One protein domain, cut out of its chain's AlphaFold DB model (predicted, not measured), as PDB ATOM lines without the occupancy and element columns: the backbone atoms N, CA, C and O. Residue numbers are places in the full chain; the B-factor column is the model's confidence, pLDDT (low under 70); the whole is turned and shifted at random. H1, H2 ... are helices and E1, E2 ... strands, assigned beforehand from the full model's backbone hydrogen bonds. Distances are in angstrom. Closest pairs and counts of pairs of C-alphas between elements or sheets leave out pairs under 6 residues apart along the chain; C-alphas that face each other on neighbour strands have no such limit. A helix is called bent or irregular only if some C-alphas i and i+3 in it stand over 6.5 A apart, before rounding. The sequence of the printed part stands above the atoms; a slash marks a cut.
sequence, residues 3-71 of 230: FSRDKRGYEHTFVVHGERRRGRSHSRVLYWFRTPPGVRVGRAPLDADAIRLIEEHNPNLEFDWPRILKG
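This is residues 3 to 71 of the 230 residues of an uncharacterized protein of Acidobacteria bacterium (UniProt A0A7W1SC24). A long, bent two-strand hairpin, E2 and E3, makes the longest axis of this domain; the short strand E1 pairs beside E2 at the end away from the hairpin's tip, and the tip, residues 20 to 25, sticks out. After a long loop, residues 36 to 47, come two short helices, H1, which only grazes the sheet, and H2, which is not on it. The printed part has 69 residues with three named strands and then two named helices, in the order E1 E2 E3 H1 H2, and its class is mixed, helices and strands. The sheet, E1 - E2 - E3, is antiparallel, a meander, each strand the antiparallel neighbour of the one before. The whole is loose, with a radius of gyration of the C-alphas of 13.8 A, and elongated, spanning 43 by 26 by 20 A.

E1, residues 3 to 5, begins at C-alpha 3 (266.251, -22.565, -42.011). E2, residues 11 to 21, is 31.1 A long, and E3, residues 24 to 35, is 32.5 A long and bends by 52 degrees at residue 31. H1, residues 48 to 57, is 14.5 A long. H2, residues 65 to 70, ends at C-alpha 70 (257.232, -31.071, -45.300).

E1 and E2 form a hairpin at 140 degrees, with N 4 and O 12 2.9 A apart, within hydrogen-bond range. E2 and E3 form a hairpin at 163 degrees, with N 19 and O 26 2.8 A apart, within range. H1 only grazes the sheet, with residues 50 to 57; the closest C-alphas of E3 and H1, Leu 30 and Ile 54, are 7.0 A apart. H1 and H2 are only just apart, 8.1 A at the closest. In H1 and H2 every O i to N i+4 pair is within hydrogen-bond range.

The two C-alphas farthest apart, those of Arg 22 and Gly 38, are 44.1 A apart. The printed part has no cut, and the link from E3 to H1 is long. The mean pLDDT of the printed part is 77.3; residues 21 to 22, 24, 37 to 45 and 71 are under 70.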
ATOM      1  N   PHE A   3     264.857 -22.244 -41.714       80.56
ATOM      2  CA  PHE A   3     266.251 -22.565 -42.011       80.56
ATOM      3  C   PHE A   3     267.036 -21.275 -42.245       80.56
ATOM      4  O   PHE A   3     266.524 -20.345 -42.871       80.56
ATOM      5  N   SER A   4     268.272 -21.200 -41.761       80.31
ATOM      6  CA  SER A   4     269.202 -20.129 -42.128       80.31
ATOM      7  C   SER A   4     270.605 -20.684 -42.339       80.31
ATOM      8  O   SER A   4     270.963 -21.708 -41.768       80.31
ATOM      9  N   ARG A   5     271.404 -20.019 -43.176       78.25
ATOM     10  CA  ARG A   5     272.809 -20.371 -43.392       78.25
ATOM     11  C   ARG A   5     273.688 -19.175 -43.059       78.25
ATOM     12  O   ARG A   5     273.403 -18.063 -43.506       78.25
ATOM     13  N   ASP A   6     274.727 -19.388 -42.261       81.81
ATOM     14  CA  ASP A   6     275.678 -18.328 -41.921       81.81
ATOM     15  C   ASP A   6     276.736 -18.122 -43.027       81.81
ATOM     16  O   ASP A   6     276.866 -18.907 -43.970       81.81
ATOM     17  N   LYS A   7     277.533 -17.050 -42.914       77.00
ATOM     18  CA  LYS A   7     278.613 -16.736 -43.874       77.00
ATOM     19  C   LYS A   7     279.744 -17.776 -43.893       77.00
ATOM     20  O   LYS A   7     280.594 -17.724 -44.774       77.00
ATOM     21  N   ARG A   8     279.789 -18.668 -42.903       75.25
ATOM     22  CA  ARG A   8     280.791 -19.726 -42.742       75.25
ATOM     23  C   ARG A   8     280.278 -21.078 -43.255       75.25
ATOM     24  O   ARG A   8     281.012 -22.058 -43.193       75.25
ATOM     25  N   GLY A   9     279.051 -21.124 -43.776       77.50
ATOM     26  CA  GLY A   9     278.443 -22.315 -44.357       77.50
ATOM     27  C   GLY A   9     277.737 -23.228 -43.355       77.50
ATOM     28  O   GLY A   9     277.356 -24.326 -43.748       77.50
ATOM     29  N   TYR A  10     277.541 -22.803 -42.104       79.50
ATOM     30  CA  TYR A  10     276.742 -23.569 -41.147       79.50
ATOM     31  C   TYR A  10     275.263 -23.417 -41.452       79.50
ATOM     32  O   TYR A  10     274.791 -22.307 -41.715       79.50
ATOM     33  N   GLU A  11     274.531 -24.520 -41.358       81.50
ATOM     34  CA  GLU A  11     273.078 -24.529 -41.483       81.50
ATOM     35  C   GLU A  11     272.454 -24.523 -40.094       81.50
ATOM     36  O   GLU A  11     272.862 -25.271 -39.211       81.50
ATOM     37  N   HIS A  12     271.477 -23.654 -39.887       82.12
ATOM     38  CA  HIS A  12     270.693 -23.584 -38.670       82.12
ATOM     39  C   HIS A  12     269.257 -23.991 -38.972       82.12
ATOM     40  O   HIS A  12     268.605 -23.403 -39.839       82.12
ATOM     41  N   THR A  13     268.758 -24.946 -38.199       83.81
ATOM     42  CA  THR A  13     267.380 -25.419 -38.256       83.81
ATOM     43  C   THR A  13     266.645 -24.959 -37.008       83.81
ATOM     44  O   THR A  13     267.099 -25.210 -35.895       83.81
ATOM     45  N   PHE A  14     265.506 -24.293 -37.191       84.69
ATOM     46  CA  PHE A  14     264.668 -23.792 -36.104       84.69
ATOM     47  C   PHE A  14     263.255 -24.372 -36.189       84.69
ATOM     48  O   PHE A  14     262.553 -24.216 -37.200       84.69
ATOM     49  N   VAL A  15     262.791 -24.947 -35.081       86.25
ATOM     50  CA  VAL A  15     261.368 -25.212 -34.846       86.25
ATOM     51  C   VAL A  15     260.817 -24.030 -34.062       86.25
ATOM     52  O   VAL A  15     261.270 -23.730 -32.959       86.25
ATOM     53  N   VAL A  16     259.869 -23.310 -34.660       86.62
ATOM     54  CA  VAL A  16     259.286 -22.088 -34.094       86.62
ATOM     55  C   VAL A  16     257.786 -22.283 -33.966       86.62
ATOM     56  O   VAL A  16     257.130 -22.636 -34.946       86.62
ATOM     57  N   HIS A  17     257.263 -22.012 -32.778       83.88
ATOM     58  CA  HIS A  17     255.838 -21.951 -32.500       83.88
ATOM     59  C   HIS A  17     255.365 -20.497 -32.553       83.88
ATOM     60  O   HIS A  17     255.965 -19.622 -31.926       83.88
ATOM     61  N   GLY A  18     254.314 -20.236 -33.327       83.25
ATOM     62  CA  GLY A  18     253.653 -18.938 -33.393       83.25
ATOM     63  C   GLY A  18     252.288 -19.012 -32.724       83.25
ATOM     64  O   GLY A  18     251.400 -19.678 -33.241       83.25
ATOM     65  N   GLU A  19     252.110 -18.293 -31.622       76.38
ATOM     66  CA  GLU A  19     250.830 -18.140 -30.938       76.38
ATOM     67  C   GLU A  19     250.267 -16.740 -31.219       76.38
ATOM     68  O   GLU A  19     250.989 -15.738 -31.189       76.38
ATOM     69  N   ARG A  20     248.966 -16.633 -31.499       71.94
ATOM     70  CA  ARG A  20     248.279 -15.338 -31.598       71.94
ATOM     71  C   ARG A  20     247.382 -15.176 -30.381       71.94
ATOM     72  O   ARG A  20     246.284 -15.719 -30.352       71.94
ATOM     73  N   ARG A  21     247.818 -14.386 -29.398       64.81
ATOM     74  CA  ARG A  21     247.007 -14.067 -28.217       64.81
ATOM     75  C   ARG A  21     246.632 -12.590 -28.238       64.81
ATOM     76  O   ARG A  21     247.494 -11.716 -28.251       64.81
ATOM     77  N   ARG A  22     245.322 -12.309 -28.251       67.19
ATOM     78  CA  ARG A  22     244.751 -10.951 -28.136       67.19
ATOM     79  C   ARG A  22     245.291  -9.956 -29.183       67.19
ATOM     80  O   ARG A  22     245.676  -8.841 -28.849       67.19
ATOM     81  N   GLY A  23     245.361 -10.381 -30.446       74.31
ATOM     82  CA  GLY A  23     245.826  -9.552 -31.568       74.31
ATOM     83  C   GLY A  23     247.346  -9.373 -31.667       74.31
ATOM     84  O   GLY A  23     247.819  -8.788 -32.636       74.31
ATOM     85  N   ARG A  24     248.126  -9.907 -30.716       68.94
ATOM     86  CA  ARG A  24     249.591  -9.878 -30.751       68.94
ATOM     87  C   ARG A  24     250.138 -11.253 -31.118       68.94
ATOM     88  O   ARG A  24     249.794 -12.260 -30.499       68.94
ATOM     89  N   SER A  25     250.994 -11.297 -32.134       79.69
ATOM     90  CA  SER A  25     251.736 -12.498 -32.512       79.69
ATOM     91  C   SER A  25     252.935 -12.681 -31.581       79.69
ATOM     92  O   SER A  25     253.843 -11.849 -31.570       79.69
ATOM     93  N   HIS A  26     252.947 -13.772 -30.822       74.88
ATOM     94  CA  HIS A  26     254.087 -14.233 -30.044       74.88
ATOM     95  C   HIS A  26     254.739 -15.404 -30.776       74.88
ATOM     96  O   HIS A  26     254.077 -16.360 -31.156       74.88
ATOM     97  N   SER A  27     256.044 -15.323 -31.021       85.75
ATOM     98  CA  SER A  27     256.813 -16.423 -31.607       85.75
ATOM     99  C   SER A  27     257.840 -16.916 -30.597       85.75
ATOM    100  O   SER A  27     258.586 -16.106 -30.046       85.75
ATOM    101  N   ARG A  28     257.889 -18.231 -30.367       81.94
ATOM    102  CA  ARG A  28     258.849 -18.897 -29.479       81.94
ATOM    103  C   ARG A  28     259.625 -19.957 -30.252       81.94
ATOM    104  O   ARG A  28     259.037 -20.749 -30.981       81.94
ATOM    105  N   VAL A  29     260.943 -19.982 -30.082       87.69
ATOM    106  CA  VAL A  29     261.785 -21.072 -30.592       87.69
ATOM    107  C   VAL A  29     261.654 -22.254 -29.634       87.69
ATOM    108  O   VAL A  29     261.865 -22.087 -28.437       87.69
ATOM    109  N   LEU A  30     261.266 -23.416 -30.155       86.88
ATOM    110  CA  LEU A  30     261.135 -24.660 -29.390       86.88
ATOM    111  C   LEU A  30     262.382 -25.533 -29.502       86.88
ATOM    112  O   LEU A  30     262.723 -26.240 -28.564       86.88
ATOM    113  N   TYR A  31     263.061 -25.468 -30.646       85.94
ATOM    114  CA  TYR A  31     264.261 -26.246 -30.911       85.94
ATOM    115  C   TYR A  31     265.159 -25.523 -31.908       85.94
ATOM    116  O   TYR A  31     264.672 -24.863 -32.836       85.94
ATOM    117  N   TRP A  32     266.468 -25.659 -31.710       85.12
ATOM    118  CA  TRP A  32     267.497 -25.115 -32.579       85.12
ATOM    119  C   TRP A  32     268.643 -26.114 -32.721       85.12
ATOM    120  O   TRP A  32     269.183 -26.583 -31.725       85.12
ATOM    121  N   PHE A  33     269.029 -26.389 -33.963       82.69
ATOM    122  CA  PHE A  33     270.170 -27.234 -34.293       82.69
ATOM    123  C   PHE A  33     271.084 -26.543 -35.305       82.69
ATOM    124  O   PHE A  33     270.615 -25.769 -36.146       82.69
ATOM    125  N   ARG A  34     272.392 -26.819 -35.226       81.94
ATOM    126  CA  ARG A  34     273.419 -26.269 -36.118       81.94
ATOM    127  C   ARG A  34     274.225 -27.391 -36.765       81.94
ATOM    128  O   ARG A  34     274.923 -28.129 -36.079       81.94
ATOM    129  N   THR A  35     274.194 -27.462 -38.089       76.75
ATOM    130  CA  THR A  35     274.955 -28.433 -38.880       76.75
ATOM    131  C   THR A  35     276.297 -27.833 -39.328       76.75
ATOM    132  O   THR A  35     276.307 -26.721 -39.872       76.75
ATOM    133  N   PRO A  36     277.437 -28.520 -39.100       70.50
ATOM    134  CA  PRO A  36     278.757 -28.076 -39.557       70.50
ATOM    135  C   PRO A  36     278.880 -27.939 -41.087       70.50
ATOM    136  O   PRO A  36     278.216 -28.670 -41.826       70.50
ATOM    137  N   PRO A  37     279.757 -27.045 -41.588       63.22
ATOM    138  CA  PRO A  37     279.987 -26.876 -43.019       63.22
ATOM    139  C   PRO A  37     280.617 -28.138 -43.617       63.22
ATOM    140  O   PRO A  37     281.517 -28.733 -43.034       63.22
ATOM    141  N   GLY A  38     280.148 -28.547 -44.797       58.44
ATOM    142  CA  GLY A  38     280.641 -29.742 -45.497       58.44
ATOM    143  C   GLY A  38     279.901 -31.035 -45.145       58.44
ATOM    144  O   GLY A  38     279.979 -31.999 -45.903       58.44
ATOM    145  N   VAL A  39     279.093 -31.042 -44.080       63.97
ATOM    146  CA  VAL A  39     278.209 -32.167 -43.765       63.97
ATOM    147  C   VAL A  39     276.893 -31.976 -44.521       63.97
ATOM    148  O   VAL A  39     275.968 -31.324 -44.046       63.97
ATOM    149  N   ARG A  40     276.801 -32.531 -45.735       54.59
ATOM    150  CA  ARG A  40     275.521 -32.638 -46.455       54.59
ATOM    151  C   ARG A  40     274.740 -33.788 -45.839       54.59
ATOM    152  O   ARG A  40     274.862 -34.937 -46.250       54.59
ATOM    153  N   VAL A  41     273.989 -33.475 -44.794       53.03
ATOM    154  CA  VAL A  41     273.159 -34.443 -44.093       53.03
ATOM    155  C   VAL A  41     272.043 -34.891 -45.041       53.03
ATOM    156  O   VAL A  41     271.065 -34.186 -45.243       53.03
ATOM    157  N   GLY A  42     272.170 -36.091 -45.615       54.03
ATOM    158  CA  GLY A  42     271.051 -36.836 -46.211       54.03
ATOM    159  C   GLY A  42     270.069 -37.384 -45.162       54.03
ATOM    160  O   GLY A  42     269.329 -38.319 -45.443       54.03
ATOM    161  N   ARG A  43     270.100 -36.848 -43.934       54.06
ATOM    162  CA  ARG A  43     269.140 -37.128 -42.861       54.06
ATOM    163  C   ARG A  43     268.105 -36.005 -42.825       54.06
ATOM    164  O   ARG A  43     268.383 -34.877 -43.227       54.06
ATOM    165  N   ALA A  44     266.906 -36.330 -42.355       61.81
ATOM    166  CA  ALA A  44     265.858 -35.343 -42.157       61.81
ATOM    167  C   ALA A  44     266.362 -34.190 -41.259       61.81
ATOM    168  O   ALA A  44     267.191 -34.419 -40.378       61.81
ATOM    169  N   PRO A  45     265.868 -32.956 -41.455       64.44
ATOM    170  CA  PRO A  45     266.311 -31.784 -40.694       64.44
ATOM    171  C   PRO A  45     265.985 -31.852 -39.190       64.44
ATOM    172  O   PRO A  45     266.428 -30.992 -38.431       64.44
ATOM    173  N   LEU A  46     265.205 -32.849 -38.777       72.81
ATOM    174  CA  LEU A  46     264.902 -33.202 -37.399       72.81
ATOM    175  C   LEU A  46     264.905 -34.736 -37.309       72.81
ATOM    176  O   LEU A  46     264.323 -35.393 -38.177       72.81
ATOM    177  N   ASP A  47     265.567 -35.300 -36.305       77.19
ATOM    178  CA  ASP A  47     265.585 -36.740 -36.040       77.19
ATOM    179  C   ASP A  47     264.459 -37.154 -35.073       77.19
ATOM    180  O   ASP A  47     263.765 -36.322 -34.483       77.19
ATOM    181  N   ALA A  48     264.233 -38.465 -34.954       78.06
ATOM    182  CA  ALA A  48     263.171 -39.011 -34.109       78.06
ATOM    183  C   ALA A  48     263.384 -38.688 -32.619       78.06
ATOM    184  O   ALA A  48     262.413 -38.484 -31.890       78.06
ATOM    185  N   ASP A  49     264.640 -38.592 -32.184       76.50
ATOM    186  CA  ASP A  49     264.982 -38.262 -30.804       76.50
ATOM    187  C   ASP A  49     264.727 -36.780 -30.502       76.50
ATOM    188  O   ASP A  49     264.134 -36.471 -29.468       76.50
ATOM    189  N   ALA A  50     265.047 -35.854 -31.421       81.25
ATOM    190  CA  ALA A  50     264.677 -34.450 -31.250       81.25
ATOM    191  C   ALA A  50     263.159 -34.245 -31.266       81.25
ATOM    192  O   ALA A  50     262.661 -33.412 -30.512       81.25
ATOM    193  N   ILE A  51     262.413 -35.000 -32.082       84.69
ATOM    194  CA  ILE A  51     260.942 -34.970 -32.063       84.69
ATOM    195  C   ILE A  51     260.416 -35.324 -30.667       84.69
ATOM    196  O   ILE A  51     259.661 -34.542 -30.088       84.69
ATOM    197  N   ARG A  52     260.872 -36.447 -30.100       85.38
ATOM    198  CA  ARG A  52     260.473 -36.897 -28.755       85.38
ATOM    199  C   ARG A  52     260.833 -35.881 -27.680       85.38
ATOM    200  O   ARG A  52     259.996 -35.550 -26.846       85.38
ATOM    201  N   LEU A  53     262.049 -35.338 -27.739       84.69
ATOM    202  CA  LEU A  53     262.514 -34.327 -26.795       84.69
ATOM    203  C   LEU A  53     261.631 -33.072 -26.841       84.69
ATOM    204  O   LEU A  53     261.295 -32.508 -25.801       84.69
ATOM    205  N   ILE A  54     261.233 -32.633 -28.040       86.12
ATOM    206  CA  ILE A  54     260.359 -31.469 -28.203       86.12
ATOM    207  C   ILE A  54     258.962 -31.753 -27.642       86.12
ATOM    208  O   ILE A  54     258.416 -30.879 -26.973       86.12
ATOM    209  N   GLU A  55     258.393 -32.933 -27.872       89.50
ATOM    210  CA  GLU A  55     257.083 -33.305 -27.318       89.50
ATOM    211  C   GLU A  55     257.103 -33.362 -25.785       89.50
ATOM    212  O   GLU A  55     256.258 -32.742 -25.140       89.50
ATOM    213  N   GLU A  56     258.109 -34.012 -25.195       88.25
ATOM    214  CA  GLU A  56     258.261 -34.152 -23.739       88.25
ATOM    215  C   GLU A  56     258.365 -32.795 -23.030       88.25
ATOM    216  O   GLU A  56     257.717 -32.556 -22.012       88.25
ATOM    217  N   HIS A  57     259.134 -31.864 -23.600       83.12
ATOM    218  CA  HIS A  57     259.316 -30.529 -23.024       83.12
ATOM    219  C   HIS A  57     258.137 -29.584 -23.303       83.12
ATOM    220  O   HIS A  57     258.061 -28.499 -22.719       83.12
ATOM    221  N   ASN A  58     257.226 -29.948 -24.212       85.12
ATOM    222  CA  ASN A  58     256.110 -29.101 -24.628       85.12
ATOM    223  C   ASN A  58     254.771 -29.863 -24.630       85.12
ATOM    224  O   ASN A  58     254.087 -29.866 -25.654       85.12
ATOM    225  N   PRO A  59     254.328 -30.419 -23.483       85.19
ATOM    226  CA  PRO A  59     253.117 -31.246 -23.416       85.19
ATOM    227  C   PRO A  59     251.825 -30.474 -23.725       85.19
ATOM    228  O   PRO A  59     250.798 -31.063 -24.033       85.19
ATOM    229  N   ASN A  60     251.869 -29.141 -23.654       81.69
ATOM    230  CA  ASN A  60     250.728 -28.266 -23.927       81.69
ATOM    231  C   ASN A  60     250.598 -27.875 -25.412       81.69
ATOM    232  O   ASN A  60     249.749 -27.048 -25.743       81.69
ATOM    233  N   LEU A  61     251.471 -28.378 -26.292       83.25
ATOM    234  CA  LEU A  61     251.480 -28.052 -27.716       83.25
ATOM    235  C   LEU A  61     251.182 -29.305 -28.544       83.25
ATOM    236  O   LEU A  61     251.838 -30.328 -28.387       83.25
ATOM    237  N   GLU A  62     250.228 -29.204 -29.467       82.69
ATOM    238  CA  GLU A  62     249.976 -30.249 -30.459       82.69
ATOM    239  C   GLU A  62     250.924 -30.076 -31.656       82.69
ATOM    240  O   GLU A  62     251.013 -28.994 -32.249       82.69
ATOM    241  N   PHE A  63     251.637 -31.144 -32.021       83.00
ATOM    242  CA  PHE A  63     252.595 -31.143 -33.125       83.00
ATOM    243  C   PHE A  63     252.090 -31.977 -34.305       83.00
ATOM    244  O   PHE A  63     251.951 -33.192 -34.218       83.00
ATOM    245  N   ASP A  64     251.897 -31.330 -35.456       84.38
ATOM    246  CA  ASP A  64     251.703 -32.006 -36.744       84.38
ATOM    247  C   ASP A  64     253.065 -32.157 -37.444       84.38
ATOM    248  O   ASP A  64     253.432 -31.382 -38.336       84.38
ATOM    249  N   TRP A  65     253.868 -33.124 -36.989       83.81
ATOM    250  CA  TRP A  65     255.208 -33.377 -37.538       83.81
ATOM    251  C   TRP A  65     255.232 -33.618 -39.049       83.81
ATOM    252  O   TRP A  65     256.093 -33.028 -39.710       83.81
ATOM    253  N   PRO A  66     254.302 -34.392 -39.645       79.75
ATOM    254  CA  PRO A  66     254.235 -34.542 -41.095       79.75
ATOM    255  C   PRO A  66     254.144 -33.204 -41.834       79.75
ATOM    256  O   PRO A  66     254.803 -33.027 -42.857       79.75
ATOM    257  N   ARG A  67     253.377 -32.239 -41.315       77.06
ATOM    258  CA  ARG A  67     253.252 -30.903 -41.912       77.06
ATOM    259  C   ARG A  67     254.447 -30.000 -41.615       77.06
ATOM    260  O   ARG A  67     254.882 -29.242 -42.482       77.06
ATOM    261  N   ILE A  68     254.997 -30.083 -40.405       77.25
ATOM    262  CA  ILE A  68     256.159 -29.290 -39.977       77.25
ATOM    263  C   ILE A  68     257.406 -29.671 -40.788       77.25
ATOM    264  O   ILE A  68     258.147 -28.775 -41.200       77.25
ATOM    265  N   LEU A  69     257.608 -30.967 -41.051       76.19
ATOM    266  CA  LEU A  69     258.769 -31.500 -41.773       76.19
ATOM    267  C   LEU A  69     258.666 -31.340 -43.295       76.19
ATOM    268  O   LEU A  69     259.690 -31.160 -43.949       76.19
ATOM    269  N   LYS A  70     257.453 -31.343 -43.865       73.25
ATOM    270  CA  LYS A  70     257.232 -31.071 -45.300       73.25
ATOM    271  C   LYS A  70     257.445 -29.605 -45.689       73.25
ATOM    272  O   LYS A  70     257.537 -29.297 -46.871       73.25
ATOM    273  N   GLY A  71     257.567 -28.702 -44.712       60.16
ATOM    274  CA  GLY A  71     257.761 -27.271 -44.959       60.16
ATOM    275  C   GLY A  71     256.464 -26.492 -45.204       60.16
ATOM    276  O   GLY A  71     256.521 -25.277 -45.355       60.16
TER     277      GLY A  71